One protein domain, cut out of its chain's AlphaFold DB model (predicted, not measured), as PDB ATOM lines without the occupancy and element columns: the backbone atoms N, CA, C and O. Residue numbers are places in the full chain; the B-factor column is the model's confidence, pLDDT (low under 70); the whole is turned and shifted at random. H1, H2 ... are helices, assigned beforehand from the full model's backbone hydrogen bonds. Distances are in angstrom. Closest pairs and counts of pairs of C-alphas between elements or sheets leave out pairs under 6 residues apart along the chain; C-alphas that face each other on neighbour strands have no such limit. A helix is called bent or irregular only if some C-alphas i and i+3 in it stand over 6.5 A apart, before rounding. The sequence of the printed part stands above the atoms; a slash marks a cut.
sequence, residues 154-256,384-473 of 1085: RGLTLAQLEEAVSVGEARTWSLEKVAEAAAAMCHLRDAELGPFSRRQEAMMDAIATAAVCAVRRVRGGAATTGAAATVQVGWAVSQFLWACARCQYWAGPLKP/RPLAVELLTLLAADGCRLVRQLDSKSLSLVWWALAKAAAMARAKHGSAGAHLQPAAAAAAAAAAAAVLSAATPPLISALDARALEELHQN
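Overview. This is residues 154 to 256 and 384 to 473 of the 1085 residues of an uncharacterized protein of Volvox carteri f. nagariensis (UniProt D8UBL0). A rounded body of helices has H4 and H5 in its middle; together with H3 and H6 they make an up-and-down bundle, each helix running against the one before it. On one side the short H1 and H2 pack on H4; on the opposite side H7 packs on H5, and H8 and H9 pack on H6 and H7. The printed part has 193 residues, with nine named helices, H1 to H9 in that order, and no named strand, so its class is all helix. It is compact, with a radius of gyration of the C-alphas of 16.2 A and spans of 43 by 39 by 34 A.

Along the chain. H1 covers residues 158 to 166, beginning at C-alpha 158 (167.095, 185.180, 184.229), and H2 covers residues 169 to 172. H3, residues 175 to 191, is 24.6 A long. H4, residues 198 to 220, is the longest by residues and measures 32.5 A, ending at C-alpha 220 (147.375, 187.544, 208.017). H5, residues 227 to 247, measures 30.5 A. After the cut comes H6, residues 386 to 399, which is irregular: C-alphas 394 and 397 are 8.2 A apart. H7, residues 407 to 425, measures 27.0 A, and H8, residues 437 to 453, 24.2 A. H9, residues 456 to 468, ends at C-alpha 468 (137.308, 208.427, 190.474).

Arrangement. H4 is the hub, touching five helices. H3 and H4 form a helical hairpin at a shallow tilt of 23 degrees, with the C-alphas of Val 178 and Ile 207 closest at 6.0 A. H4 and H5 form another at 22 degrees, closest at Val 215 and Val 233, 6.5 A between C-alphas. H4 and H6 only just touch, with 3 pairs of C-alphas within 8 A, the closest being Ala 208 and Leu 386 at 7.0 A. H2 touches H4 at the C-alphas of Arg 171 and Ala 210, 4.6 A apart; H1 touches it at those of Val 165 and Ala 206, 6.4 A. H5 touches H7, closest at C-alphas 245 and 416, 5.1 A. H7 and H8 touch at a steep tilt of 52 degrees, opposite ways, with C-alphas 424 and 444 closest at 4.5 A. H9 touches H6, with C-alphas 395 and 458 closest at 5.0 A. Each O i to N i+4 pair is within hydrogen-bond range in H1, H3, H4, H5, H7, H8 and H9; H6 has 8 of 10, and H2 is too short for one.

Size, cuts and confidence. The C-alphas farthest apart, of Thr 224 and Gly 429, are 50.0 A apart. Residues 257 to 383 are not printed, and C-alphas 256 and 384 are 11.3 A apart across the cut. The link from H7 to H8 is long, and residues 220 to 226 stand free. The mean pLDDT of the printed part is 77.4; 29 residues are under 70, among them 251 to 256 and 427 to 440.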
ATOM      1  N   ARG A 154     166.981 198.100 187.992       52.62
ATOM      2  CA  ARG A 154     167.692 196.929 188.543       52.62
ATOM      3  C   ARG A 154     166.785 195.683 188.531       52.62
ATOM      4  O   ARG A 154     166.427 195.168 189.577       52.62
ATOM      5  N   GLY A 155     166.356 195.227 187.359       67.69
ATOM      6  CA  GLY A 155     165.534 194.031 187.220       67.69
ATOM      7  C   GLY A 155     166.354 192.766 187.455       67.69
ATOM      8  O   GLY A 155     167.529 192.706 187.088       67.69
ATOM      9  N   LEU A 156     165.721 191.746 188.037       78.00
ATOM     10  CA  LEU A 156     166.315 190.419 188.185       78.00
ATOM     11  C   LEU A 156     166.656 189.839 186.804       78.00
ATOM     12  O   LEU A 156     165.822 189.803 185.895       78.00
ATOM     13  N   THR A 157     167.893 189.380 186.640       85.94
ATOM     14  CA  THR A 157     168.306 188.612 185.460       85.94
ATOM     15  C   THR A 157     167.666 187.221 185.475       85.94
ATOM     16  O   THR A 157     167.276 186.720 186.530       85.94
ATOM     17  N   LEU A 158     167.595 186.559 184.313       82.38
ATOM     18  CA  LEU A 158     167.095 185.180 184.229       82.38
ATOM     19  C   LEU A 158     167.869 184.245 185.176       82.38
ATOM     20  O   LEU A 158     167.246 183.478 185.895       82.38
ATOM     21  N   ALA A 159     169.198 184.372 185.239       85.25
ATOM     22  CA  ALA A 159     170.035 183.569 186.131       85.25
ATOM     23  C   ALA A 159     169.701 183.799 187.616       85.25
ATOM     24  O   ALA A 159     169.580 182.840 188.368       85.25
ATOM     25  N   GLN A 160     169.469 185.053 188.023       86.38
ATOM     26  CA  GLN A 160     169.071 185.383 189.398       86.38
ATOM     27  C   GLN A 160     167.673 184.859 189.743       86.38
ATOM     28  O   GLN A 160     167.438 184.427 190.869       86.38
ATOM     29  N   LEU A 161     166.738 184.892 188.790       84.31
ATOM     30  CA  LEU A 161     165.418 184.294 188.977       84.31
ATOM     31  C   LEU A 161     165.515 182.771 189.092       84.31
ATOM     32  O   LEU A 161     164.870 182.182 189.952       84.31
ATOM     33  N   GLU A 162     166.320 182.132 188.245       86.12
ATOM     34  CA  GLU A 162     166.534 180.686 188.264       86.12
ATOM     35  C   GLU A 162     167.176 180.226 189.573       86.12
ATOM     36  O   GLU A 162     166.696 179.270 190.178       86.12
ATOM     37  N   GLU A 163     168.213 180.927 190.030       88.75
ATOM     38  CA  GLU A 163     168.887 180.664 191.298       88.75
ATOM     39  C   GLU A 163     167.895 180.776 192.458       88.75
ATOM     40  O   GLU A 163     167.670 179.796 193.167       88.75
ATOM     41  N   ALA A 164     167.197 181.906 192.572       82.75
ATOM     42  CA  ALA A 164     166.269 182.160 193.669       82.75
ATOM     43  C   ALA A 164     165.023 181.245 193.658       82.75
ATOM     44  O   ALA A 164     164.462 180.946 194.716       82.75
ATOM     45  N   VAL A 165     164.589 180.752 192.491       84.56
ATOM     46  CA  VAL A 165     163.560 179.700 192.400       84.56
ATOM     47  C   VAL A 165     164.130 178.339 192.810       84.56
ATOM     48  O   VAL A 165     163.469 177.609 193.547       84.56
ATOM     49  N   SER A 166     165.355 178.004 192.391       84.31
ATOM     50  CA  SER A 166     165.988 176.709 192.678       84.31
ATOM     51  C   SER A 166     166.280 176.484 194.164       84.31
ATOM     52  O   SER A 166     166.100 175.370 194.649       84.31
ATOM     53  N   VAL A 167     166.645 177.538 194.904       86.62
ATOM     54  CA  VAL A 167     166.886 177.469 196.358       86.62
ATOM     55  C   VAL A 167     165.611 177.655 197.193       86.62
ATOM     56  O   VAL A 167     165.664 177.673 198.419       86.62
ATOM     57  N   GLY A 168     164.444 177.810 196.554       82.62
ATOM     58  CA  GLY A 168     163.160 177.991 197.239       82.62
ATOM     59  C   GLY A 168     162.956 179.367 197.892       82.62
ATOM     60  O   GLY A 168     161.932 179.581 198.546       82.62
ATOM     61  N   GLU A 169     163.867 180.321 197.677       85.56
ATOM     62  CA  GLU A 169     163.785 181.694 198.197       85.56
ATOM     63  C   GLU A 169     162.551 182.451 197.700       85.56
ATOM     64  O   GLU A 169     162.094 183.381 198.363       85.56
ATOM     65  N   ALA A 170     161.972 182.048 196.563       81.44
ATOM     66  CA  ALA A 170     160.761 182.661 196.019       81.44
ATOM     67  C   ALA A 170     159.643 182.813 197.062       81.44
ATOM     68  O   ALA A 170     158.979 183.844 197.124       81.44
ATOM     69  N   ARG A 171     159.484 181.840 197.965       79.31
ATOM     70  CA  ARG A 171     158.419 181.850 198.983       79.31
ATOM     71  C   ARG A 171     158.544 182.987 200.001       79.31
ATOM     72  O   ARG A 171     157.536 183.392 200.580       79.31
ATOM     73  N   THR A 172     159.751 183.504 200.224       85.50
ATOM     74  CA  THR A 172     160.011 184.582 201.188       85.50
ATOM     75  C   THR A 172     160.077 185.957 200.534       85.50
ATOM     76  O   THR A 172     160.126 186.952 201.260       85.50
ATOM     77  N   TRP A 173     160.002 186.042 199.200       88.94
ATOM     78  CA  TRP A 173     160.083 187.304 198.468       88.94
ATOM     79  C   TRP A 173     159.067 188.338 198.961       88.94
ATOM     80  O   TRP A 173     157.941 188.014 199.357       88.94
ATOM     81  N   SER A 174     159.491 189.601 198.937       84.94
ATOM     82  CA  SER A 174     158.601 190.744 199.107       84.94
ATOM     83  C   SER A 174     157.705 190.903 197.876       84.94
ATOM     84  O   SER A 174     158.020 190.413 196.791       84.94
ATOM     85  N   LEU A 175     156.594 191.628 198.027       80.00
ATOM     86  CA  LEU A 175     155.694 191.951 196.911       80.00
ATOM     87  C   LEU A 175     156.406 192.712 195.787       80.00
ATOM     88  O   LEU A 175     156.127 192.478 194.615       80.00
ATOM     89  N   GLU A 176     157.363 193.568 196.146       83.44
ATOM     90  CA  GLU A 176     158.218 194.281 195.198       83.44
ATOM     91  C   GLU A 176     159.054 193.313 194.357       83.44
ATOM     92  O   GLU A 176     158.973 193.331 193.131       83.44
ATOM     93  N   LYS A 177     159.750 192.374 195.009       86.56
ATOM     94  CA  LYS A 177     160.581 191.371 194.331       86.56
ATOM     95  C   LYS A 177     159.747 190.422 193.457       86.56
ATOM     96  O   LYS A 177     160.183 190.040 192.375       86.56
ATOM     97  N   VAL A 178     158.526 190.081 193.883       84.62
ATOM     98  CA  VAL A 178     157.559 189.315 193.072       84.62
ATOM     99  C   VAL A 178     157.146 190.088 191.815       84.62
ATOM    100  O   VAL A 178     157.114 189.518 190.725       84.62
ATOM    101  N   ALA A 179     156.838 191.379 191.943       81.12
ATOM    102  CA  ALA A 179     156.432 192.212 190.816       81.12
ATOM    103  C   ALA A 179     157.580 192.441 189.819       81.12
ATOM    104  O   ALA A 179     157.370 192.353 188.608       81.12
ATOM    105  N   GLU A 180     158.801 192.664 190.311       86.38
ATOM    106  CA  GLU A 180     160.012 192.741 189.486       86.38
ATOM    107  C   GLU A 180     160.264 191.433 188.728       86.38
ATOM    108  O   GLU A 180     160.547 191.458 187.528       86.38
ATOM    109  N   ALA A 181     160.100 190.290 189.400       87.19
ATOM    110  CA  ALA A 181     160.224 188.975 188.784       87.19
ATOM    111  C   ALA A 181     159.175 188.747 187.683       87.19
ATOM    112  O   ALA A 181     159.513 188.295 186.587       87.19
ATOM    113  N   ALA A 182     157.915 189.115 187.931       83.94
ATOM    114  CA  ALA A 182     156.843 189.027 186.940       83.94
ATOM    115  C   ALA A 182     157.114 189.923 185.715       83.94
ATOM    116  O   ALA A 182     156.954 189.492 184.570       83.94
ATOM    117  N   ALA A 183     157.587 191.153 185.936       82.31
ATOM    118  CA  ALA A 183     157.960 192.069 184.861       82.31
ATOM    119  C   ALA A 183     159.153 191.549 184.036       82.31
ATOM    120  O   ALA A 183     159.147 191.643 182.804       82.31
ATOM    121  N   ALA A 184     160.154 190.953 184.688       86.25
ATOM    122  CA  ALA A 184     161.290 190.327 184.019       86.25
ATOM    123  C   ALA A 184     160.855 189.159 183.115       86.25
ATOM    124  O   ALA A 184     161.302 189.081 181.967       86.25
ATOM    125  N   MET A 185     159.915 188.320 183.566       86.31
ATOM    126  CA  MET A 185     159.349 187.235 182.749       86.31
ATOM    127  C   MET A 185     158.622 187.747 181.499       86.31
ATOM    128  O   MET A 185     158.794 187.191 180.413       86.31
ATOM    129  N   CYS A 186     157.889 188.859 181.599       80.12
ATOM    130  CA  CYS A 186     157.282 189.513 180.436       80.12
ATOM    131  C   CYS A 186     158.314 190.002 179.416       80.12
ATOM    132  O   CYS A 186     158.115 189.865 178.209       80.12
ATOM    133  N   HIS A 187     159.423 190.574 179.884       83.00
ATOM    134  CA  HIS A 187     160.492 191.032 179.002       83.00
ATOM    135  C   HIS A 187     161.235 189.881 178.325       83.00
ATOM    136  O   HIS A 187     161.620 190.014 177.163       83.00
ATOM    137  N   LEU A 188     161.417 188.762 179.029       82.69
ATOM    138  CA  LEU A 188     161.959 187.533 178.454       82.69
ATOM    139  C   LEU A 188     161.030 186.993 177.363       82.69
ATOM    140  O   LEU A 188     161.492 186.709 176.262       82.69
ATOM    141  N   ARG A 189     159.717 186.972 177.622       79.44
ATOM    142  CA  ARG A 189     158.706 186.585 176.630       79.44
ATOM    143  C   ARG A 189     158.746 187.458 175.377       79.44
ATOM    144  O   ARG A 189     158.660 186.941 174.273       79.44
ATOM    145  N   ASP A 190     158.895 188.770 175.527       76.31
ATOM    146  CA  ASP A 190     159.000 189.680 174.378       76.31
ATOM    147  C   ASP A 190     160.297 189.464 173.569       76.31
ATOM    148  O   ASP A 190     160.343 189.766 172.375       76.31
ATOM    149  N   ALA A 191     161.363 188.976 174.212       81.38
ATOM    150  CA  ALA A 191     162.651 188.701 173.576       81.38
ATOM    151  C   ALA A 191     162.707 187.326 172.884       81.38
ATOM    152  O   ALA A 191     163.533 187.124 171.986       81.38
ATOM    153  N   GLU A 192     161.844 186.392 173.285       76.00
ATOM    154  CA  GLU A 192     161.778 185.023 172.785       76.00
ATOM    155  C   GLU A 192     160.447 184.788 172.061       76.00
ATOM    156  O   GLU A 192     159.401 184.610 172.671       76.00
ATOM    157  N   LEU A 193     160.479 184.751 170.726       63.72
ATOM    158  CA  LEU A 193     159.295 184.563 169.867       63.72
ATOM    159  C   LEU A 193     158.676 183.139 169.932       63.72
ATOM    160  O   LEU A 193     157.964 182.743 169.013       63.72
ATOM    161  N   GLY A 194     158.958 182.347 170.972       75.19
ATOM    162  CA  GLY A 194     158.535 180.946 171.118       75.19
ATOM    163  C   GLY A 194     157.731 180.681 172.398       75.19
ATOM    164  O   GLY A 194     157.647 181.561 173.251       75.19
ATOM    165  N   PRO A 195     157.098 179.500 172.557       73.00
ATOM    166  CA  PRO A 195     156.446 179.085 173.807       73.00
ATOM    167  C   PRO A 195     157.443 179.071 174.975       73.00
ATOM    168  O   PRO A 195     158.647 178.945 174.757       73.00
ATOM    169  N   PHE A 196     156.947 179.226 176.206       77.62
ATOM    170  CA  PHE A 196     157.818 179.108 177.370       77.62
ATOM    171  C   PHE A 196     158.430 177.709 177.431       77.62
ATOM    172  O   PHE A 196     157.776 176.702 177.171       77.62
ATOM    173  N   SER A 197     159.711 177.647 177.772       84.75
ATOM    174  CA  SER A 197     160.340 176.395 178.172       84.75
ATOM    175  C   SER A 197     159.719 175.897 179.481       84.75
ATOM    176  O   SER A 197     159.288 176.699 180.310       84.75
ATOM    177  N   ARG A 198     159.766 174.582 179.735       79.56
ATOM    178  CA  ARG A 198     159.336 174.001 181.027       79.56
ATOM    179  C   ARG A 198     159.982 174.690 182.236       79.56
ATOM    180  O   ARG A 198     159.387 174.775 183.303       79.56
ATOM    181  N   ARG A 199     161.209 175.191 182.064       82.44
ATOM    182  CA  ARG A 199     161.935 175.947 183.089       82.44
ATOM    183  C   ARG A 199     161.279 177.301 183.361       82.44
ATOM    184  O   ARG A 199     161.060 177.641 184.515       82.44
ATOM    185  N   GLN A 200     160.920 178.040 182.312       85.75
ATOM    186  CA  GLN A 200     160.204 179.314 182.423       85.75
ATOM    187  C   GLN A 200     158.787 179.134 182.984       85.75
ATOM    188  O   GLN A 200     158.347 179.964 183.774       85.75
ATOM    189  N   GLU A 201     158.095 178.047 182.633       82.00
ATOM    190  CA  GLU A 201     156.806 177.687 183.241       82.00
ATOM    191  C   GLU A 201     156.953 177.456 184.751       82.00
ATOM    192  O   GLU A 201     156.244 178.082 185.533       82.00
ATOM    193  N   ALA A 202     157.946 176.665 185.179       82.25
ATOM    194  CA  ALA A 202     158.229 176.443 186.599       82.25
ATOM    195  C   ALA A 202     158.602 177.740 187.346       82.25
ATOM    196  O   ALA A 202     158.274 177.906 188.521       82.25
ATOM    197  N   MET A 203     159.267 178.684 186.674       85.88
ATOM    198  CA  MET A 203     159.547 180.007 187.238       85.88
ATOM    199  C   MET A 203     158.273 180.839 187.384       85.88
ATOM    200  O   MET A 203     158.083 181.453 188.430       85.88
ATOM    201  N   MET A 204     157.378 180.831 186.389       83.94
ATOM    202  CA  MET A 204     156.065 181.477 186.506       83.94
ATOM    203  C   MET A 204     155.259 180.894 187.671       83.94
ATOM    204  O   MET A 204     154.696 181.670 188.439       83.94
ATOM    205  N   ASP A 205     155.273 179.570 187.863       81.62
ATOM    206  CA  ASP A 205     154.652 178.884 189.008       81.62
ATOM    207  C   ASP A 205     155.270 179.274 190.360       81.62
ATOM    208  O   ASP A 205     154.577 179.420 191.373       81.62
ATOM    209  N   ALA A 206     156.586 179.469 190.407       83.94
ATOM    210  CA  ALA A 206     157.260 179.902 191.622       83.94
ATOM    211  C   ALA A 206     156.942 181.368 191.960       83.94
ATOM    212  O   ALA A 206     156.634 181.669 193.115       83.94
ATOM    213  N   ILE A 207     156.949 182.264 190.965       84.31
ATOM    214  CA  ILE A 207     156.573 183.683 191.120       84.31
ATOM    215  C   ILE A 207     155.103 183.791 191.544       84.31
ATOM    216  O   ILE A 207     154.764 184.551 192.446       84.31
ATOM    217  N   ALA A 208     154.239 182.988 190.929       79.50
ATOM    218  CA  ALA A 208     152.838 182.823 191.277       79.50
ATOM    219  C   ALA A 208     152.624 182.450 192.745       79.50
ATOM    220  O   ALA A 208     151.902 183.125 193.482       79.50
ATOM    221  N   THR A 209     153.278 181.370 193.169       82.25
ATOM    222  CA  THR A 209     153.190 180.859 194.538       82.25
ATOM    223  C   THR A 209     153.719 181.898 195.525       82.25
ATOM    224  O   THR A 209     153.084 182.170 196.542       82.25
ATOM    225  N   ALA A 210     154.842 182.543 195.195       83.38
ATOM    226  CA  ALA A 210     155.407 183.644 195.963       83.38
ATOM    227  C   ALA A 210     154.425 184.815 196.110       83.38
ATOM    228  O   ALA A 210     154.264 185.335 197.213       83.38
ATOM    229  N   ALA A 211     153.728 185.191 195.030       81.00
ATOM    230  CA  ALA A 211     152.715 186.241 195.039       81.00
ATOM    231  C   ALA A 211     151.573 185.904 196.002       81.00
ATOM    232  O   ALA A 211     151.247 186.707 196.875       81.00
ATOM    233  N   VAL A 212     151.010 184.696 195.910       81.38
ATOM    234  CA  VAL A 212     149.931 184.243 196.802       81.38
ATOM    235  C   VAL A 212     150.396 184.230 198.258       81.38
ATOM    236  O   VAL A 212     149.714 184.779 199.123       81.38
ATOM    237  N   CYS A 213     151.575 183.670 198.543       82.88
ATOM    238  CA  CYS A 213     152.147 183.649 199.890       82.88
ATOM    239  C   CYS A 213     152.411 185.061 200.433       82.88
ATOM    240  O   CYS A 213     152.151 185.328 201.606       82.88
ATOM    241  N   ALA A 214     152.919 185.979 199.610       80.31
ATOM    242  CA  ALA A 214     153.161 187.363 200.001       80.31
ATOM    243  C   ALA A 214     151.849 188.102 200.304       80.31
ATOM    244  O   ALA A 214     151.738 188.740 201.349       80.31
ATOM    245  N   VAL A 215     150.823 187.954 199.458       76.38
ATOM    246  CA  VAL A 215     149.507 188.572 199.682       76.38
ATOM    247  C   VAL A 215     148.834 187.999 200.932       76.38
ATOM    248  O   VAL A 215     148.332 188.759 201.760       76.38
ATOM    249  N   ARG A 216     148.862 186.671 201.121       82.81
ATOM    250  CA  ARG A 216     148.318 186.020 202.325       82.81
ATOM    251  C   ARG A 216     149.035 186.478 203.596       82.81
ATOM    252  O   ARG A 216     148.357 186.739 204.580       82.81
ATOM    253  N   ARG A 217     150.365 186.654 203.574       81.88
ATOM    254  CA  ARG A 217     151.130 187.204 204.712       81.88
ATOM    255  C   ARG A 217     150.690 188.621 205.071       81.88
ATOM    256  O   ARG A 217     150.471 188.899 206.245       81.88
ATOM    257  N   VAL A 218     150.510 189.495 204.078       75.25
ATOM    258  CA  VAL A 218     150.035 190.864 204.338       75.25
ATOM    259  C   VAL A 218     148.619 190.862 204.923       75.25
ATOM    260  O   VAL A 218     148.341 191.638 205.831       75.25
ATOM    261  N   ARG A 219     147.742 189.949 204.481       72.31
ATOM    262  CA  ARG A 219     146.389 189.803 205.053       72.31
ATOM    263  C   ARG A 219     146.376 189.149 206.436       72.31
ATOM    264  O   ARG A 219     145.563 189.526 207.267       72.31
ATOM    265  N   GLY A 220     147.265 188.197 206.708       78.25
ATOM    266  CA  GLY A 220     147.375 187.544 208.017       78.25
ATOM    267  C   GLY A 220     147.901 188.470 209.120       78.25
ATOM    268  O   GLY A 220     147.597 188.262 210.288       78.25
ATOM    269  N   GLY A 221     148.640 189.526 208.761       73.00
ATOM    270  CA  GLY A 221     149.148 190.539 209.696       73.00
ATOM    271  C   GLY A 221     148.193 191.711 209.982       73.00
ATOM    272  O   GLY A 221     148.635 192.737 210.497       73.00
ATOM    273  N   ALA A 222     146.910 191.605 209.617       50.84
ATOM    274  CA  ALA A 222     145.979 192.720 209.391       50.84
ATOM    275  C   ALA A 222     145.491 193.547 210.604       50.84
ATOM    276  O   ALA A 222     144.474 194.228 210.489       50.84
ATOM    277  N   ALA A 223     146.200 193.602 211.732       50.97
ATOM    278  CA  ALA A 223     145.849 194.579 212.768       50.97
ATOM    279  C   ALA A 223     146.469 195.978 212.536       50.97
ATOM    280  O   ALA A 223     145.925 196.959 213.032       50.97
ATOM    281  N   THR A 224     147.576 196.117 211.783       50.78
ATOM    282  CA  THR A 224     148.353 197.386 211.769       50.78
ATOM    283  C   THR A 224     148.981 197.810 210.433       50.78
ATOM    284  O   THR A 224     149.732 198.785 210.391       50.78
ATOM    285  N   THR A 225     148.692 197.154 209.308       57.81
ATOM    286  CA  THR A 225     149.312 197.539 208.026       57.81
ATOM    287  C   THR A 225     148.751 198.870 207.502       57.81
ATOM    288  O   THR A 225     147.576 198.960 207.142       57.81
ATOM    289  N   GLY A 226     149.592 199.910 207.453       74.69
ATOM    290  CA  GLY A 226     149.243 201.237 206.928       74.69
ATOM    291  C   GLY A 226     148.927 201.246 205.424       74.69
ATOM    292  O   GLY A 226     149.292 200.327 204.694       74.69
ATOM    293  N   ALA A 227     148.277 202.315 204.945       74.75
ATOM    294  CA  ALA A 227     147.801 202.464 203.558       74.75
ATOM    295  C   ALA A 227     148.868 202.184 202.476       74.75
ATOM    296  O   ALA A 227     148.545 201.656 201.415       74.75
ATOM    297  N   ALA A 228     150.143 202.469 202.759       77.62
ATOM    298  CA  ALA A 228     151.255 202.204 201.846       77.62
ATOM    299  C   ALA A 228     151.431 200.708 201.517       77.62
ATOM    300  O   ALA A 228     151.686 200.358 200.365       77.62
ATOM    301  N   ALA A 229     151.241 199.816 202.497       77.69
ATOM    302  CA  ALA A 229     151.360 198.374 202.283       77.69
ATOM    303  C   ALA A 229     150.239 197.851 201.370       77.69
ATOM    304  O   ALA A 229     150.472 197.021 200.496       77.69
ATOM    305  N   THR A 230     149.026 198.383 201.522       76.69
ATOM    306  CA  THR A 230     147.860 198.001 200.715       76.69
ATOM    307  C   THR A 230     148.008 198.425 199.249       76.69
ATOM    308  O   THR A 230     147.689 197.643 198.353       76.69
ATOM    309  N   VAL A 231     148.567 199.613 198.987       80.94
ATOM    310  CA  VAL A 231     148.894 200.072 197.621       80.94
ATOM    311  C   VAL A 231     149.949 199.167 196.976       80.94
ATOM    312  O   VAL A 231     149.785 198.758 195.828       80.94
ATOM    313  N   GLN A 232     150.990 198.779 197.721       80.38
ATOM    314  CA  GLN A 232     152.023 197.855 197.231       80.38
ATOM    315  C   GLN A 232     151.462 196.464 196.897       80.38
ATOM    316  O   GLN A 232     151.838 195.884 195.878       80.38
ATOM    317  N   VAL A 233     150.538 195.941 197.714       80.25
ATOM    318  CA  VAL A 233     149.812 194.689 197.423       80.25
ATOM    319  C   VAL A 233     149.028 194.817 196.124       80.25
ATOM    320  O   VAL A 233     149.166 193.966 195.247       80.25
ATOM    321  N   GLY A 234     148.231 195.879 195.987       79.88
ATOM    322  CA  GLY A 234     147.438 196.128 194.787       79.88
ATOM    323  C   GLY A 234     148.303 196.191 193.529       79.88
ATOM    324  O   GLY A 234     148.042 195.474 192.566       79.88
ATOM    325  N   TRP A 235     149.390 196.962 193.571       84.00
ATOM    326  CA  TRP A 235     150.343 197.075 192.468       84.00
ATOM    327  C   TRP A 235     150.984 195.732 192.093       84.00
ATOM    328  O   TRP A 235     151.000 195.369 190.915       84.00
ATOM    329  N   ALA A 236     151.464 194.958 193.071       79.25
ATOM    330  CA  ALA A 236     152.097 193.666 192.812       79.25
ATOM    331  C   ALA A 236     151.117 192.653 192.198       79.25
ATOM    332  O   ALA A 236     151.461 191.964 191.235       79.25
ATOM    333  N   VAL A 237     149.874 192.608 192.694       81.50
ATOM    334  CA  VAL A 237     148.809 191.769 192.122       81.50
ATOM    335  C   VAL A 237     148.494 192.194 190.684       81.50
ATOM    336  O   VAL A 237     148.405 191.342 189.801       81.50
ATOM    337  N   SER A 238     148.392 193.497 190.415       80.56
ATOM    338  CA  SER A 238     148.162 194.033 189.070       80.56
ATOM    339  C   SER A 238     149.282 193.683 188.085       80.56
ATOM    340  O   SER A 238     148.995 193.267 186.961       80.56
ATOM    341  N   GLN A 239     150.551 193.815 188.488       81.31
ATOM    342  CA  GLN A 239     151.708 193.435 187.660       81.31
ATOM    343  C   GLN A 239     151.704 191.945 187.337       81.31
ATOM    344  O   GLN A 239     151.980 191.540 186.208       81.31
ATOM    345  N   PHE A 240     151.346 191.125 188.319       82.25
ATOM    346  CA  PHE A 240     151.305 189.690 188.142       82.25
ATOM    347  C   PHE A 240     150.145 189.246 187.233       82.25
ATOM    348  O   PHE A 240     150.346 188.430 186.331       82.25
ATOM    349  N   LEU A 241     148.947 189.820 187.397       80.81
ATOM    350  CA  LEU A 241     147.814 189.590 186.491       80.81
ATOM    351  C   LEU A 241     148.147 190.015 185.056       80.81
ATOM    352  O   LEU A 241     147.837 189.295 184.105       80.81
ATOM    353  N   TRP A 242     148.832 191.150 184.892       84.00
ATOM    354  CA  TRP A 242     149.351 191.580 183.597       84.00
ATOM    355  C   TRP A 242     150.358 190.581 183.020       84.00
ATOM    356  O   TRP A 242     150.283 190.257 181.835       84.00
ATOM    357  N   ALA A 243     151.258 190.040 183.842       81.31
ATOM    358  CA  ALA A 243     152.218 189.042 183.393       81.31
ATOM    359  C   ALA A 243     151.551 187.736 182.951       81.31
ATOM    360  O   ALA A 243     151.859 187.236 181.867       81.31
ATOM    361  N   CYS A 244     150.573 187.244 183.713       79.69
ATOM    362  CA  CYS A 244     149.747 186.094 183.334       79.69
ATOM    363  C   CYS A 244     149.070 186.323 181.980       79.69
ATOM    364  O   CYS A 244     149.192 185.510 181.064       79.69
ATOM    365  N   ALA A 245     148.426 187.480 181.820       78.50
ATOM    366  CA  ALA A 245     147.732 187.849 180.596       78.50
ATOM    367  C   ALA A 245     148.658 188.000 179.384       78.50
ATOM    368  O   ALA A 245     148.311 187.568 178.283       78.50
ATOM    369  N   ARG A 246     149.841 188.596 179.563       79.19
ATOM    370  CA  ARG A 246     150.822 188.784 178.486       79.19
ATOM    371  C   ARG A 246     151.462 187.468 178.064       79.19
ATOM    372  O   ARG A 246     151.700 187.265 176.878       79.19
ATOM    373  N   CYS A 247     151.693 186.579 179.019       79.06
ATOM    374  CA  CYS A 247     152.303 185.281 178.773       79.06
ATOM    375  C   CYS A 247     151.291 184.190 178.406       79.06
ATOM    376  O   CYS A 247     151.702 183.063 178.152       79.06
ATOM    377  N   GLN A 248     149.989 184.512 178.377       76.75
ATOM    378  CA  GLN A 248     148.895 183.546 178.200       76.75
ATOM    379  C   GLN A 248     148.911 182.422 179.256       76.75
ATOM    380  O   GLN A 248     148.399 181.327 179.032       76.75
ATOM    381  N   TYR A 249     149.495 182.704 180.421       78.75
ATOM    382  CA  TYR A 249     149.738 181.746 181.489       78.75
ATOM    383  C   TYR A 249     148.682 181.914 182.583       78.75
ATOM    384  O   TYR A 249     148.855 182.683 183.525       78.75
ATOM    385  N   TRP A 250     147.548 181.232 182.413       75.12
ATOM    386  CA  TRP A 250     146.405 181.304 183.334       75.12
ATOM    387  C   TRP A 250     146.263 180.068 184.235       75.12
ATOM    388  O   TRP A 250     145.600 180.144 185.268       75.12
ATOM    389  N   ALA A 251     146.884 178.948 183.853       63.53
ATOM    390  CA  ALA A 251     146.772 177.643 184.502       63.53
ATOM    391  C   ALA A 251     148.151 177.166 184.989       63.53
ATOM    392  O   ALA A 251     148.823 176.410 184.295       63.53
ATOM    393  N   GLY A 252     148.578 177.636 186.162       57.62
ATOM    394  CA  GLY A 252     149.743 177.089 186.863       57.62
ATOM    395  C   GLY A 252     149.320 176.056 187.919       57.62
ATOM    396  O   GLY A 252     148.331 176.307 188.622       57.62
ATOM    397  N   PRO A 253     149.982 174.890 188.041       51.25
ATOM    398  CA  PRO A 253     149.719 173.933 189.110       51.25
ATOM    399  C   PRO A 253     150.110 174.497 190.486       51.25
ATOM    400  O   PRO A 253     151.276 174.489 190.878       51.25
ATOM    401  N   LEU A 254     149.121 174.883 191.295       46.56
ATOM    402  CA  LEU A 254     149.318 175.041 192.740       46.56
ATOM    403  C   LEU A 254     149.409 173.647 193.382       46.56
ATOM    404  O   LEU A 254     148.395 173.065 193.763       46.56
ATOM    405  N   LYS A 255     150.614 173.074 193.498       44.00
ATOM    406  CA  LYS A 255     150.803 171.883 194.346       44.00
ATOM    407  C   LYS A 255     150.541 172.275 195.810       44.00
ATOM    408  O   LYS A 255     151.170 173.229 196.278       44.00
ATOM    409  N   PRO A 256     149.675 171.564 196.559       38.47
ATOM    410  CA  PRO A 256     149.578 171.777 197.997       38.47
ATOM    411  C   PRO A 256     150.949 171.509 198.645       38.47
ATOM    412  O   PRO A 256     151.686 170.633 198.177       38.47
ATOM    413  N   ARG A 384     142.389 175.256 191.588       60.09
ATOM    414  CA  ARG A 384     141.943 176.626 191.297       60.09
ATOM    415  C   ARG A 384     143.024 177.323 190.470       60.09
ATOM    416  O   ARG A 384     144.166 177.376 190.922       60.09
ATOM    417  N   PRO A 385     142.698 177.877 189.290       73.56
ATOM    418  CA  PRO A 385     143.648 178.680 188.537       73.56
ATOM    419  C   PRO A 385     144.146 179.839 189.400       73.56
ATOM    420  O   PRO A 385     143.360 180.580 189.979       73.56
ATOM    421  N   LEU A 386     145.454 180.028 189.476       70.62
ATOM    422  CA  LEU A 386     146.088 181.085 190.261       70.62
ATOM    423  C   LEU A 386     145.480 182.485 190.045       70.62
ATOM    424  O   LEU A 386     145.287 183.249 190.988       70.62
ATOM    425  N   ALA A 387     145.157 182.832 188.799       72.44
ATOM    426  CA  ALA A 387     144.541 184.117 188.483       72.44
ATOM    427  C   ALA A 387     143.134 184.265 189.094       72.44
ATOM    428  O   ALA A 387     142.752 185.369 189.476       72.44
ATOM    429  N   VAL A 388     142.389 183.163 189.255       77.44
ATOM    430  CA  VAL A 388     141.120 183.141 190.006       77.44
ATOM    431  C   VAL A 388     141.374 183.462 191.470       77.44
ATOM    432  O   VAL A 388     140.633 184.246 192.058       77.44
ATOM    433  N   GLU A 389     142.429 182.906 192.063       80.38
ATOM    434  CA  GLU A 389     142.777 183.194 193.452       80.38
ATOM    435  C   GLU A 389     143.162 184.665 193.646       80.38
ATOM    436  O   GLU A 389     142.655 185.314 194.556       80.38
ATOM    437  N   LEU A 390     143.963 185.237 192.747       80.00
ATOM    438  CA  LEU A 390     144.336 186.653 192.799       80.00
ATOM    439  C   LEU A 390     143.144 187.597 192.605       80.00
ATOM    440  O   LEU A 390     143.037 188.596 193.314       80.00
ATOM    441  N   LEU A 391     142.210 187.275 191.705       79.12
ATOM    442  CA  LEU A 391     140.958 188.031 191.582       79.12
ATOM    443  C   LEU A 391     140.068 187.878 192.819       79.12
ATOM    444  O   LEU A 391     139.468 188.853 193.261       79.12
ATOM    445  N   THR A 392     140.024 186.685 193.415       82.69
ATOM    446  CA  THR A 392     139.308 186.449 194.678       82.69
ATOM    447  C   THR A 392     139.918 187.287 195.802       82.69
ATOM    448  O   THR A 392     139.191 187.858 196.609       82.69
ATOM    449  N   LEU A 393     141.247 187.421 195.829       80.44
ATOM    450  CA  LEU A 393     141.963 188.277 196.773       80.44
ATOM    451  C   LEU A 393     141.652 189.764 196.553       80.44
ATOM    452  O   LEU A 393     141.455 190.472 197.536       80.44
ATOM    453  N   LEU A 394     141.544 190.227 195.301       81.19
ATOM    454  CA  LEU A 394     141.102 191.596 194.992       81.19
ATOM    455  C   LEU A 394     139.642 191.846 195.393       81.19
ATOM    456  O   LEU A 394     139.315 192.944 195.839       81.19
ATOM    457  N   ALA A 395     138.776 190.843 195.238       81.88
ATOM    458  CA  ALA A 395     137.356 190.936 195.573       81.88
ATOM    459  C   ALA A 395     137.086 190.880 197.085       81.88
ATOM    460  O   ALA A 395     136.056 191.371 197.557       81.88
ATOM    461  N   ALA A 396     137.991 190.270 197.847       80.25
ATOM    462  CA  ALA A 396     137.828 190.074 199.276       80.25
ATOM    463  C   ALA A 396     137.904 191.397 200.072       80.25
ATOM    464  O   ALA A 396     138.246 192.454 199.541       80.25
ATOM    465  N   ASP A 397     137.502 191.353 201.348       78.81
ATOM    466  CA  ASP A 397     137.375 192.522 202.240       78.81
ATOM    467  C   ASP A 397     136.534 193.661 201.633       78.81
ATOM    468  O   ASP A 397     136.858 194.846 201.755       78.81
ATOM    469  N   GLY A 398     135.470 193.302 200.905       80.19
ATOM    470  CA  GLY A 398     134.593 194.262 200.236       80.19
ATOM    471  C   GLY A 398     135.302 195.095 199.164       80.19
ATOM    472  O   GLY A 398     134.977 196.273 199.004       80.19
ATOM    473  N   CYS A 399     136.284 194.510 198.464       85.44
ATOM    474  CA  CYS A 399     137.079 195.145 197.408       85.44
ATOM    475  C   CYS A 399     137.913 196.355 197.879       85.44
ATOM    476  O   CYS A 399     138.222 197.252 197.090       85.44
ATOM    477  N   ARG A 400     138.309 196.402 199.163       84.00
ATOM    478  CA  ARG A 400     139.123 197.497 199.726       84.00
ATOM    479  C   ARG A 400     140.433 197.718 198.961       84.00
ATOM    480  O   ARG A 400     140.812 198.865 198.754       84.00
ATOM    481  N   LEU A 401     141.086 196.641 198.516       82.25
ATOM    482  CA  LEU A 401     142.306 196.703 197.698       82.25
ATOM    483  C   LEU A 401     142.062 197.407 196.360       82.25
ATOM    484  O   LEU A 401     142.855 198.249 195.956       82.25
ATOM    485  N   VAL A 402     140.938 197.108 195.706       85.94
ATOM    486  CA  VAL A 402     140.565 197.705 194.417       85.94
ATOM    487  C   VAL A 402     140.355 199.208 194.540       85.94
ATOM    488  O   VAL A 402     140.862 199.962 193.713       85.94
ATOM    489  N   ARG A 403     139.691 199.655 195.614       85.81
ATOM    490  CA  ARG A 403     139.484 201.087 195.898       85.81
ATOM    491  C   ARG A 403     140.787 201.863 196.123       85.81
ATOM    492  O   ARG A 403     140.770 203.083 196.090       85.81
ATOM    493  N   GLN A 404     141.901 201.174 196.367       87.44
ATOM    494  CA  GLN A 404     143.211 201.783 196.613       87.44
ATOM    495  C   GLN A 404     144.191 201.605 195.447       87.44
ATOM    496  O   GLN A 404     145.343 202.022 195.553       87.44
ATOM    497  N   LEU A 405     143.763 201.000 194.334       85.31
ATOM    498  CA  LEU A 405     144.606 200.891 193.146       85.31
ATOM    499  C   LEU A 405     144.865 202.280 192.560       85.31
ATOM    500  O   LEU A 405     143.938 203.070 192.368       85.31
ATOM    501  N   ASP A 406     146.123 202.564 192.233       86.06
ATOM    502  CA  ASP A 406     146.458 203.706 191.386       86.06
ATOM    503  C   ASP A 406     145.960 203.484 189.941       86.06
ATOM    504  O   ASP A 406     145.641 202.359 189.528       86.06
ATOM    505  N   SER A 407     145.897 204.555 189.144       78.75
ATOM    506  CA  SER A 407     145.426 204.489 187.750       78.75
ATOM    507  C   SER A 407     146.165 203.450 186.892       78.75
ATOM    508  O   SER A 407     145.573 202.804 186.019       78.75
ATOM    509  N   LYS A 408     147.466 203.252 187.141       80.88
ATOM    510  CA  LYS A 408     148.307 202.291 186.415       80.88
ATOM    511  C   LYS A 408     147.905 200.857 186.753       80.88
ATOM    512  O   LYS A 408     147.669 200.059 185.850       80.88
ATOM    513  N   SER A 409     147.795 200.542 188.033       84.38
ATOM    514  CA  SER A 409     147.467 199.224 188.566       84.38
ATOM    515  C   SER A 409     146.036 198.830 188.219       84.38
ATOM    516  O   SER A 409     145.795 197.682 187.841       84.38
ATOM    517  N   LEU A 410     145.108 199.790 188.240       84.19
ATOM    518  CA  LEU A 410     143.735 199.610 187.776       84.19
ATOM    519  C   LEU A 410     143.683 199.240 186.284       84.19
ATOM    520  O   LEU A 410     143.025 198.270 185.907       84.19
ATOM    521  N   SER A 411     144.429 199.961 185.441       78.94
ATOM    522  CA  SER A 411     144.500 199.690 183.997       78.94
ATOM    523  C   SER A 411     145.060 198.296 183.692       78.94
ATOM    524  O   SER A 411     144.593 197.625 182.772       78.94
ATOM    525  N   LEU A 412     146.047 197.835 184.468       82.94
ATOM    526  CA  LEU A 412     146.635 196.501 184.319       82.94
ATOM    527  C   LEU A 412     145.648 195.383 184.682       82.94
ATOM    528  O   LEU A 412     145.592 194.383 183.967       82.94
ATOM    529  N   VAL A 413     144.843 195.561 185.737       84.00
ATOM    530  CA  VAL A 413     143.794 194.595 186.124       84.00
ATOM    531  C   VAL A 413     142.740 194.493 185.029       84.00
ATOM    532  O   VAL A 413     142.429 193.393 184.572       84.00
ATOM    533  N   TRP A 414     142.247 195.634 184.550       84.25
ATOM    534  CA  TRP A 414     141.299 195.693 183.441       84.25
ATOM    535  C   TRP A 414     141.848 195.030 182.176       84.25
ATOM    536  O   TRP A 414     141.166 194.211 181.559       84.25
ATOM    537  N   TRP A 415     143.105 195.305 181.826       83.44
ATOM    538  CA  TRP A 415     143.755 194.684 180.676       83.44
ATOM    539  C   TRP A 415     143.913 193.167 180.832       83.44
ATOM    540  O   TRP A 415     143.711 192.416 179.874       83.44
ATOM    541  N   ALA A 416     144.247 192.695 182.034       82.38
ATOM    542  CA  ALA A 416     144.362 191.270 182.309       82.38
ATOM    543  C   ALA A 416     143.008 190.562 182.166       82.38
ATOM    544  O   ALA A 416     142.913 189.556 181.460       82.38
ATOM    545  N   LEU A 417     141.942 191.129 182.740       80.12
ATOM    546  CA  LEU A 417     140.573 190.634 182.577       80.12
ATOM    547  C   LEU A 417     140.142 190.623 181.105       80.12
ATOM    548  O   LEU A 417     139.548 189.654 180.634       80.12
ATOM    549  N   ALA A 418     140.491 191.667 180.353       79.25
ATOM    550  CA  ALA A 418     140.222 191.767 178.925       79.25
ATOM    551  C   ALA A 418     140.907 190.653 178.119       79.25
ATOM    552  O   ALA A 418     140.292 190.040 177.243       79.25
ATOM    553  N   LYS A 419     142.172 190.355 178.431       79.62
ATOM    554  CA  LYS A 419     142.921 189.260 177.806       79.62
ATOM    555  C   LYS A 419     142.369 187.891 178.174       79.62
ATOM    556  O   LYS A 419     142.233 187.060 177.277       79.62
ATOM    557  N   ALA A 420     141.991 187.680 179.433       76.69
ATOM    558  CA  ALA A 420     141.287 186.470 179.841       76.69
ATOM    559  C   ALA A 420     139.975 186.316 179.052       76.69
ATOM    560  O   ALA A 420     139.721 185.267 178.466       76.69
ATOM    561  N   ALA A 421     139.191 187.388 178.912       75.69
ATOM    562  CA  ALA A 421     137.961 187.350 178.127       75.69
ATOM    563  C   ALA A 421     138.190 186.997 176.656       75.69
ATOM    564  O   ALA A 421     137.476 186.167 176.095       75.69
ATOM    565  N   ALA A 422     139.195 187.611 176.029       74.56
ATOM    566  CA  ALA A 422     139.544 187.331 174.644       74.56
ATOM    567  C   ALA A 422     139.961 185.863 174.451       74.56
ATOM    568  O   ALA A 422     139.506 185.224 173.504       74.56
ATOM    569  N   MET A 423     140.764 185.315 175.369       77.06
ATOM    570  CA  MET A 423     141.198 183.916 175.327       77.06
ATOM    571  C   MET A 423     140.055 182.933 175.583       77.06
ATOM    572  O   MET A 423     139.944 181.948 174.866       77.06
ATOM    573  N   ALA A 424     139.166 183.219 176.536       75.31
ATOM    574  CA  ALA A 424     137.992 182.389 176.803       75.31
ATOM    575  C   ALA A 424     137.020 182.340 175.605       75.31
ATOM    576  O   ALA A 424     136.346 181.336 175.386       75.31
ATOM    577  N   ARG A 425     136.939 183.422 174.814       74.38
ATOM    578  CA  ARG A 425     136.088 183.502 173.610       74.38
ATOM    579  C   ARG A 425     136.709 182.858 172.376       74.38
ATOM    580  O   ARG A 425     135.976 182.467 171.463       74.38
ATOM    581  N   ALA A 426     138.032 182.784 172.309       72.12
ATOM    582  CA  ALA A 426     138.727 182.128 171.220       72.12
ATOM    583  C   ALA A 426     138.456 180.617 171.295       72.12
ATOM    584  O   ALA A 426     139.045 179.901 172.099       72.12
ATOM    585  N   LYS A 427     137.524 180.119 170.470       55.44
ATOM    586  CA  LYS A 427     137.284 178.672 170.340       55.44
ATOM    587  C   LYS A 427     138.590 177.959 169.956       55.44
ATOM    588  O   LYS A 427     139.421 178.563 169.283       55.44
ATOM    589  N   HIS A 428     138.706 176.681 170.334       48.22
ATOM    590  CA  HIS A 428     139.872 175.770 170.310       48.22
ATOM    591  C   HIS A 428     140.863 175.795 169.116       48.22
ATOM    592  O   HIS A 428     141.850 175.071 169.162       48.22
ATOM    593  N   GLY A 429     140.640 176.573 168.053       45.12
ATOM    594  CA  GLY A 429     141.468 176.583 166.845       45.12
ATOM    595  C   GLY A 429     142.440 177.757 166.669       45.12
ATOM    596  O   GLY A 429     143.348 177.612 165.861       45.12
ATOM    597  N   SER A 430     142.280 178.900 167.355       43.38
ATOM    598  CA  SER A 430     143.123 180.089 167.075       43.38
ATOM    599  C   SER A 430     143.842 180.696 168.288       43.38
ATOM    600  O   SER A 430     144.889 181.322 168.137       43.38
ATOM    601  N   ALA A 431     143.354 180.475 169.516       41.62
ATOM    602  CA  ALA A 431     144.089 180.881 170.713       41.62
ATOM    603  C   ALA A 431     145.315 179.987 170.911       41.62
ATOM    604  O   ALA A 431     145.199 178.842 171.335       41.62
ATOM    605  N   GLY A 432     146.491 180.530 170.617       46.09
ATOM    606  CA  GLY A 432     147.750 179.831 170.827       46.09
ATOM    607  C   GLY A 432     148.109 178.919 169.665       46.09
ATOM    608  O   GLY A 432     148.381 177.748 169.882       46.09
ATOM    609  N   ALA A 433     148.238 179.466 168.453       44.28
ATOM    610  CA  ALA A 433     148.888 178.776 167.326       44.28
ATOM    611  C   ALA A 433     150.300 178.227 167.665       44.28
ATOM    612  O   ALA A 433     150.869 177.434 166.921       44.28
ATOM    613  N   HIS A 434     150.863 178.651 168.801       50.97
ATOM    614  CA  HIS A 434     152.141 178.215 169.361       50.97
ATOM    615  C   HIS A 434     152.010 177.231 170.543       50.97
ATOM    616  O   HIS A 434     153.026 176.749 171.041       50.97
ATOM    617  N   LEU A 435     150.792 176.962 171.020       49.34
ATOM    618  CA  LEU A 435     150.478 176.021 172.094       49.34
ATOM    619  C   LEU A 435     149.915 174.727 171.498       49.34
ATOM    620  O   LEU A 435     149.220 174.730 170.486       49.34
ATOM    621  N   GLN A 436     150.186 173.601 172.154       60.66
ATOM    622  CA  GLN A 436     149.510 172.347 171.827       60.66
ATOM    623  C   GLN A 436     147.993 172.495 172.087       60.66
ATOM    624  O   GLN A 436     147.625 173.155 173.063       60.66
ATOM    625  N   PRO A 437     147.100 171.866 171.295       65.31
ATOM    626  CA  PRO A 437     145.645 172.023 171.432       65.31
ATOM    627  C   PRO A 437     145.106 171.801 172.856       65.31
ATOM    628  O   PRO A 437     144.218 172.526 173.303       65.31
ATOM    629  N   ALA A 438     145.681 170.850 173.601       67.62
ATOM    630  CA  ALA A 438     145.330 170.597 175.001       67.62
ATOM    631  C   ALA A 438     145.697 171.773 175.933       67.62
ATOM    632  O   ALA A 438     144.903 172.150 176.792       67.62
ATOM    633  N   ALA A 439     146.861 172.397 175.729       63.44
ATOM    634  CA  ALA A 439     147.293 173.568 176.492       63.44
ATOM    635  C   ALA A 439     146.463 174.815 176.140       63.44
ATOM    636  O   ALA A 439     146.098 175.579 177.030       63.44
ATOM    637  N   ALA A 440     146.095 174.987 174.866       65.12
ATOM    638  CA  ALA A 440     145.180 176.042 174.430       65.12
ATOM    639  C   ALA A 440     143.786 175.896 175.070       65.12
ATOM    640  O   ALA A 440     143.228 176.872 175.574       65.12
ATOM    641  N   ALA A 441     143.244 174.673 175.115       71.06
ATOM    642  CA  ALA A 441     141.978 174.380 175.784       71.06
ATOM    643  C   ALA A 441     142.047 174.641 177.299       71.06
ATOM    644  O   ALA A 441     141.151 175.286 177.843       71.06
ATOM    645  N   ALA A 442     143.123 174.213 177.969       71.81
ATOM    646  CA  ALA A 442     143.338 174.474 179.392       71.81
ATOM    647  C   ALA A 442     143.471 175.978 179.696       71.81
ATOM    648  O   ALA A 442     142.872 176.474 180.650       71.81
ATOM    649  N   ALA A 443     144.193 176.728 178.858       67.38
ATOM    650  CA  ALA A 443     144.330 178.175 178.993       67.38
ATOM    651  C   ALA A 443     142.990 178.904 178.788       67.38
ATOM    652  O   ALA A 443     142.680 179.826 179.543       67.38
ATOM    653  N   ALA A 444     142.173 178.477 177.819       72.00
ATOM    654  CA  ALA A 444     140.832 179.017 177.604       72.00
ATOM    655  C   ALA A 444     139.887 178.706 178.779       72.00
ATOM    656  O   ALA A 444     139.162 179.594 179.228       72.00
ATOM    657  N   ALA A 445     139.932 177.484 179.322       77.50
ATOM    658  CA  ALA A 445     139.151 177.091 180.496       77.50
ATOM    659  C   ALA A 445     139.550 177.892 181.747       77.50
ATOM    660  O   ALA A 445     138.689 178.412 182.455       77.50
ATOM    661  N   ALA A 446     140.851 178.072 181.985       72.75
ATOM    662  CA  ALA A 446     141.344 178.908 183.074       72.75
ATOM    663  C   ALA A 446     140.941 180.378 182.892       72.75
ATOM    664  O   ALA A 446     140.493 181.015 183.841       72.75
ATOM    665  N   ALA A 447     141.019 180.908 181.671       73.31
ATOM    666  CA  ALA A 447     140.568 182.258 181.364       73.31
ATOM    667  C   ALA A 447     139.046 182.437 181.563       73.31
ATOM    668  O   ALA A 447     138.603 183.477 182.051       73.31
ATOM    669  N   ALA A 448     138.242 181.413 181.257       77.50
ATOM    670  CA  ALA A 448     136.814 181.399 181.564       77.50
ATOM    671  C   ALA A 448     136.564 181.393 183.082       77.50
ATOM    672  O   ALA A 448     135.751 182.176 183.569       77.50
ATOM    673  N   ALA A 449     137.319 180.595 183.845       78.88
ATOM    674  CA  ALA A 449     137.238 180.588 185.304       78.88
ATOM    675  C   ALA A 449     137.602 181.956 185.912       78.88
ATOM    676  O   ALA A 449     136.919 182.423 186.821       78.88
ATOM    677  N   VAL A 450     138.619 182.639 185.371       75.50
ATOM    678  CA  VAL A 450     138.999 184.019 185.737       75.50
ATOM    679  C   VAL A 450     137.830 184.985 185.521       75.50
ATOM    680  O   VAL A 450     137.533 185.796 186.396       75.50
ATOM    681  N   LEU A 451     137.105 184.872 184.404       75.19
ATOM    682  CA  LEU A 451     135.916 185.693 184.160       75.19
ATOM    683  C   LEU A 451     134.744 185.368 185.083       75.19
ATOM    684  O   LEU A 451     134.002 186.285 185.444       75.19
ATOM    685  N   SER A 452     134.549 184.102 185.448       81.19
ATOM    686  CA  SER A 452     133.528 183.702 186.423       81.19
ATOM    687  C   SER A 452     133.867 184.203 187.829       81.19
ATOM    688  O   SER A 452     132.973 184.611 188.565       81.19
ATOM    689  N   ALA A 453     135.156 184.259 188.174       78.75
ATOM    690  CA  ALA A 453     135.652 184.801 189.436       78.75
ATOM    691  C   ALA A 453     135.587 186.335 189.521       78.75
ATOM    692  O   ALA A 453     135.625 186.889 190.619       78.75
ATOM    693  N   ALA A 454     135.464 187.033 188.387       80.19
ATOM    694  CA  ALA A 454     135.170 188.460 188.354       80.19
ATOM    695  C   ALA A 454     133.701 188.707 188.746       80.19
ATOM    696  O   ALA A 454     132.822 188.885 187.895       80.19
ATOM    697  N   THR A 455     133.444 188.640 190.053       84.19
ATOM    698  CA  THR A 455     132.115 188.770 190.653       84.19
ATOM    699  C   THR A 455     131.535 190.174 190.426       84.19
ATOM    700  O   THR A 455     132.295 191.137 190.285       84.19
ATOM    701  N   PRO A 456     130.197 190.339 190.421       87.00
ATOM    702  CA  PRO A 456     129.577 191.659 190.286       87.00
ATOM    703  C   PRO A 456     130.102 192.717 191.279       87.00
ATOM    704  O   PRO A 456     130.352 193.839 190.840       87.00
ATOM    705  N   PRO A 457     130.377 192.399 192.569       87.50
ATOM    706  CA  PRO A 457     131.004 193.348 193.493       87.50
ATOM    707  C   PRO A 457     132.405 193.797 193.066       87.50
ATOM    708  O   PRO A 457     132.724 194.978 193.189       87.50
ATOM    709  N   LEU A 458     133.229 192.884 192.532       86.00
ATOM    710  CA  LEU A 458     134.565 193.225 192.044       86.00
ATOM    711  C   LEU A 458     134.487 194.166 190.841       86.00
ATOM    712  O   LEU A 458     135.191 195.170 190.809       86.00
ATOM    713  N   ILE A 459     133.615 193.861 189.876       87.62
ATOM    714  CA  ILE A 459     133.401 194.717 188.704       87.62
ATOM    715  C   ILE A 459     132.864 196.088 189.126       87.62
ATOM    716  O   ILE A 459     133.396 197.100 188.694       87.62
ATOM    717  N   SER A 460     131.895 196.139 190.042       87.94
ATOM    718  CA  SER A 460     131.363 197.401 190.565       87.94
ATOM    719  C   SER A 460     132.429 198.236 191.288       87.94
ATOM    720  O   SER A 460     132.489 199.449 191.097       87.94
ATOM    721  N   ALA A 461     133.316 197.609 192.067       87.50
ATOM    722  CA  ALA A 461     134.420 198.310 192.719       87.50
ATOM    723  C   ALA A 461     135.472 198.817 191.719       87.50
ATOM    724  O   ALA A 461     135.993 199.920 191.886       87.50
ATOM    725  N   LEU A 462     135.774 198.029 190.680       87.81
ATOM    726  CA  LEU A 462     136.655 198.441 189.584       87.81
ATOM    727  C   LEU A 462     136.050 199.606 188.793       87.81
ATOM    728  O   LEU A 462     136.783 200.527 188.436       87.81
ATOM    729  N   ASP A 463     134.738 199.589 188.558       90.19
ATOM    730  CA  ASP A 463     134.009 200.661 187.884       90.19
ATOM    731  C   ASP A 463     134.009 201.950 188.714       90.19
ATOM    732  O   ASP A 463     134.350 203.013 188.198       90.19
ATOM    733  N   ALA A 464     133.698 201.860 190.013       90.69
ATOM    734  CA  ALA A 464     133.722 203.005 190.922       90.69
ATOM    735  C   ALA A 464     135.114 203.649 190.975       90.69
ATOM    736  O   ALA A 464     135.248 204.864 190.838       90.69
ATOM    737  N   ARG A 465     136.170 202.832 191.082       90.75
ATOM    738  CA  ARG A 465     137.547 203.336 191.079       90.75
ATOM    739  C   ARG A 465     137.944 203.943 189.731       90.75
ATOM    740  O   ARG A 465     138.665 204.935 189.691       90.75
ATOM    741  N   ALA A 466     137.473 203.366 188.625       89.44
ATOM    742  CA  ALA A 466     137.711 203.909 187.292       89.44
ATOM    743  C   ALA A 466     137.046 205.278 187.091       89.44
ATOM    744  O   ALA A 466     137.640 206.136 186.443       89.44
ATOM    745  N   LEU A 467     135.863 205.495 187.679       90.75
ATOM    746  CA  LEU A 467     135.182 206.793 187.686       90.75
ATOM    747  C   LEU A 467     135.965 207.851 188.476       90.75
ATOM    748  O   LEU A 467     136.116 208.969 187.993       90.75
ATOM    749  N   GLU A 468     136.506 207.503 189.648       91.00
ATOM    750  CA  GLU A 468     137.308 208.427 190.474       91.00
ATOM    751  C   GLU A 468     138.583 208.911 189.762       91.00
ATOM    752  O   GLU A 468     138.974 210.072 189.871       91.00
ATOM    753  N   GLU A 469     139.236 208.021 189.012       89.62
ATOM    754  CA  GLU A 469     140.526 208.283 188.360       89.62
ATOM    755  C   GLU A 469     140.383 208.810 186.921       89.62
ATOM    756  O   GLU A 469     141.382 209.094 186.253       89.62
ATOM    757  N   LEU A 470     139.154 208.939 186.414       90.25
ATOM    758  CA  LEU A 470     138.879 209.177 184.999       90.25
ATOM    759  C   LEU A 470     139.553 210.454 184.472       90.25
ATOM    760  O   LEU A 470     140.264 210.413 183.468       90.25
ATOM    761  N   HIS A 471     139.408 211.567 185.189       89.81
ATOM    762  CA  HIS A 471     139.961 212.861 184.779       89.81
ATOM    763  C   HIS A 471     141.495 212.926 184.864       89.81
ATOM    764  O   HIS A 471     142.118 213.724 184.167       89.81
ATOM    765  N   GLN A 472     142.124 212.067 185.674       89.00
ATOM    766  CA  GLN A 472     143.583 212.018 185.841       89.00
ATOM    767  C   GLN A 472     144.272 211.147 184.782       89.00
ATOM    768  O   GLN A 472     145.492 211.202 184.604       89.00
ATOM    769  N   ASN A 473     143.502 210.320 184.077       87.25
ATOM    770  CA  ASN A 473     144.024 209.455 183.035       87.25
ATOM    771  C   ASN A 473     144.372 210.257 181.783       87.25
ATOM    772  O   ASN A 473     143.649 211.167 181.391       87.25
TER     773      ASN A 473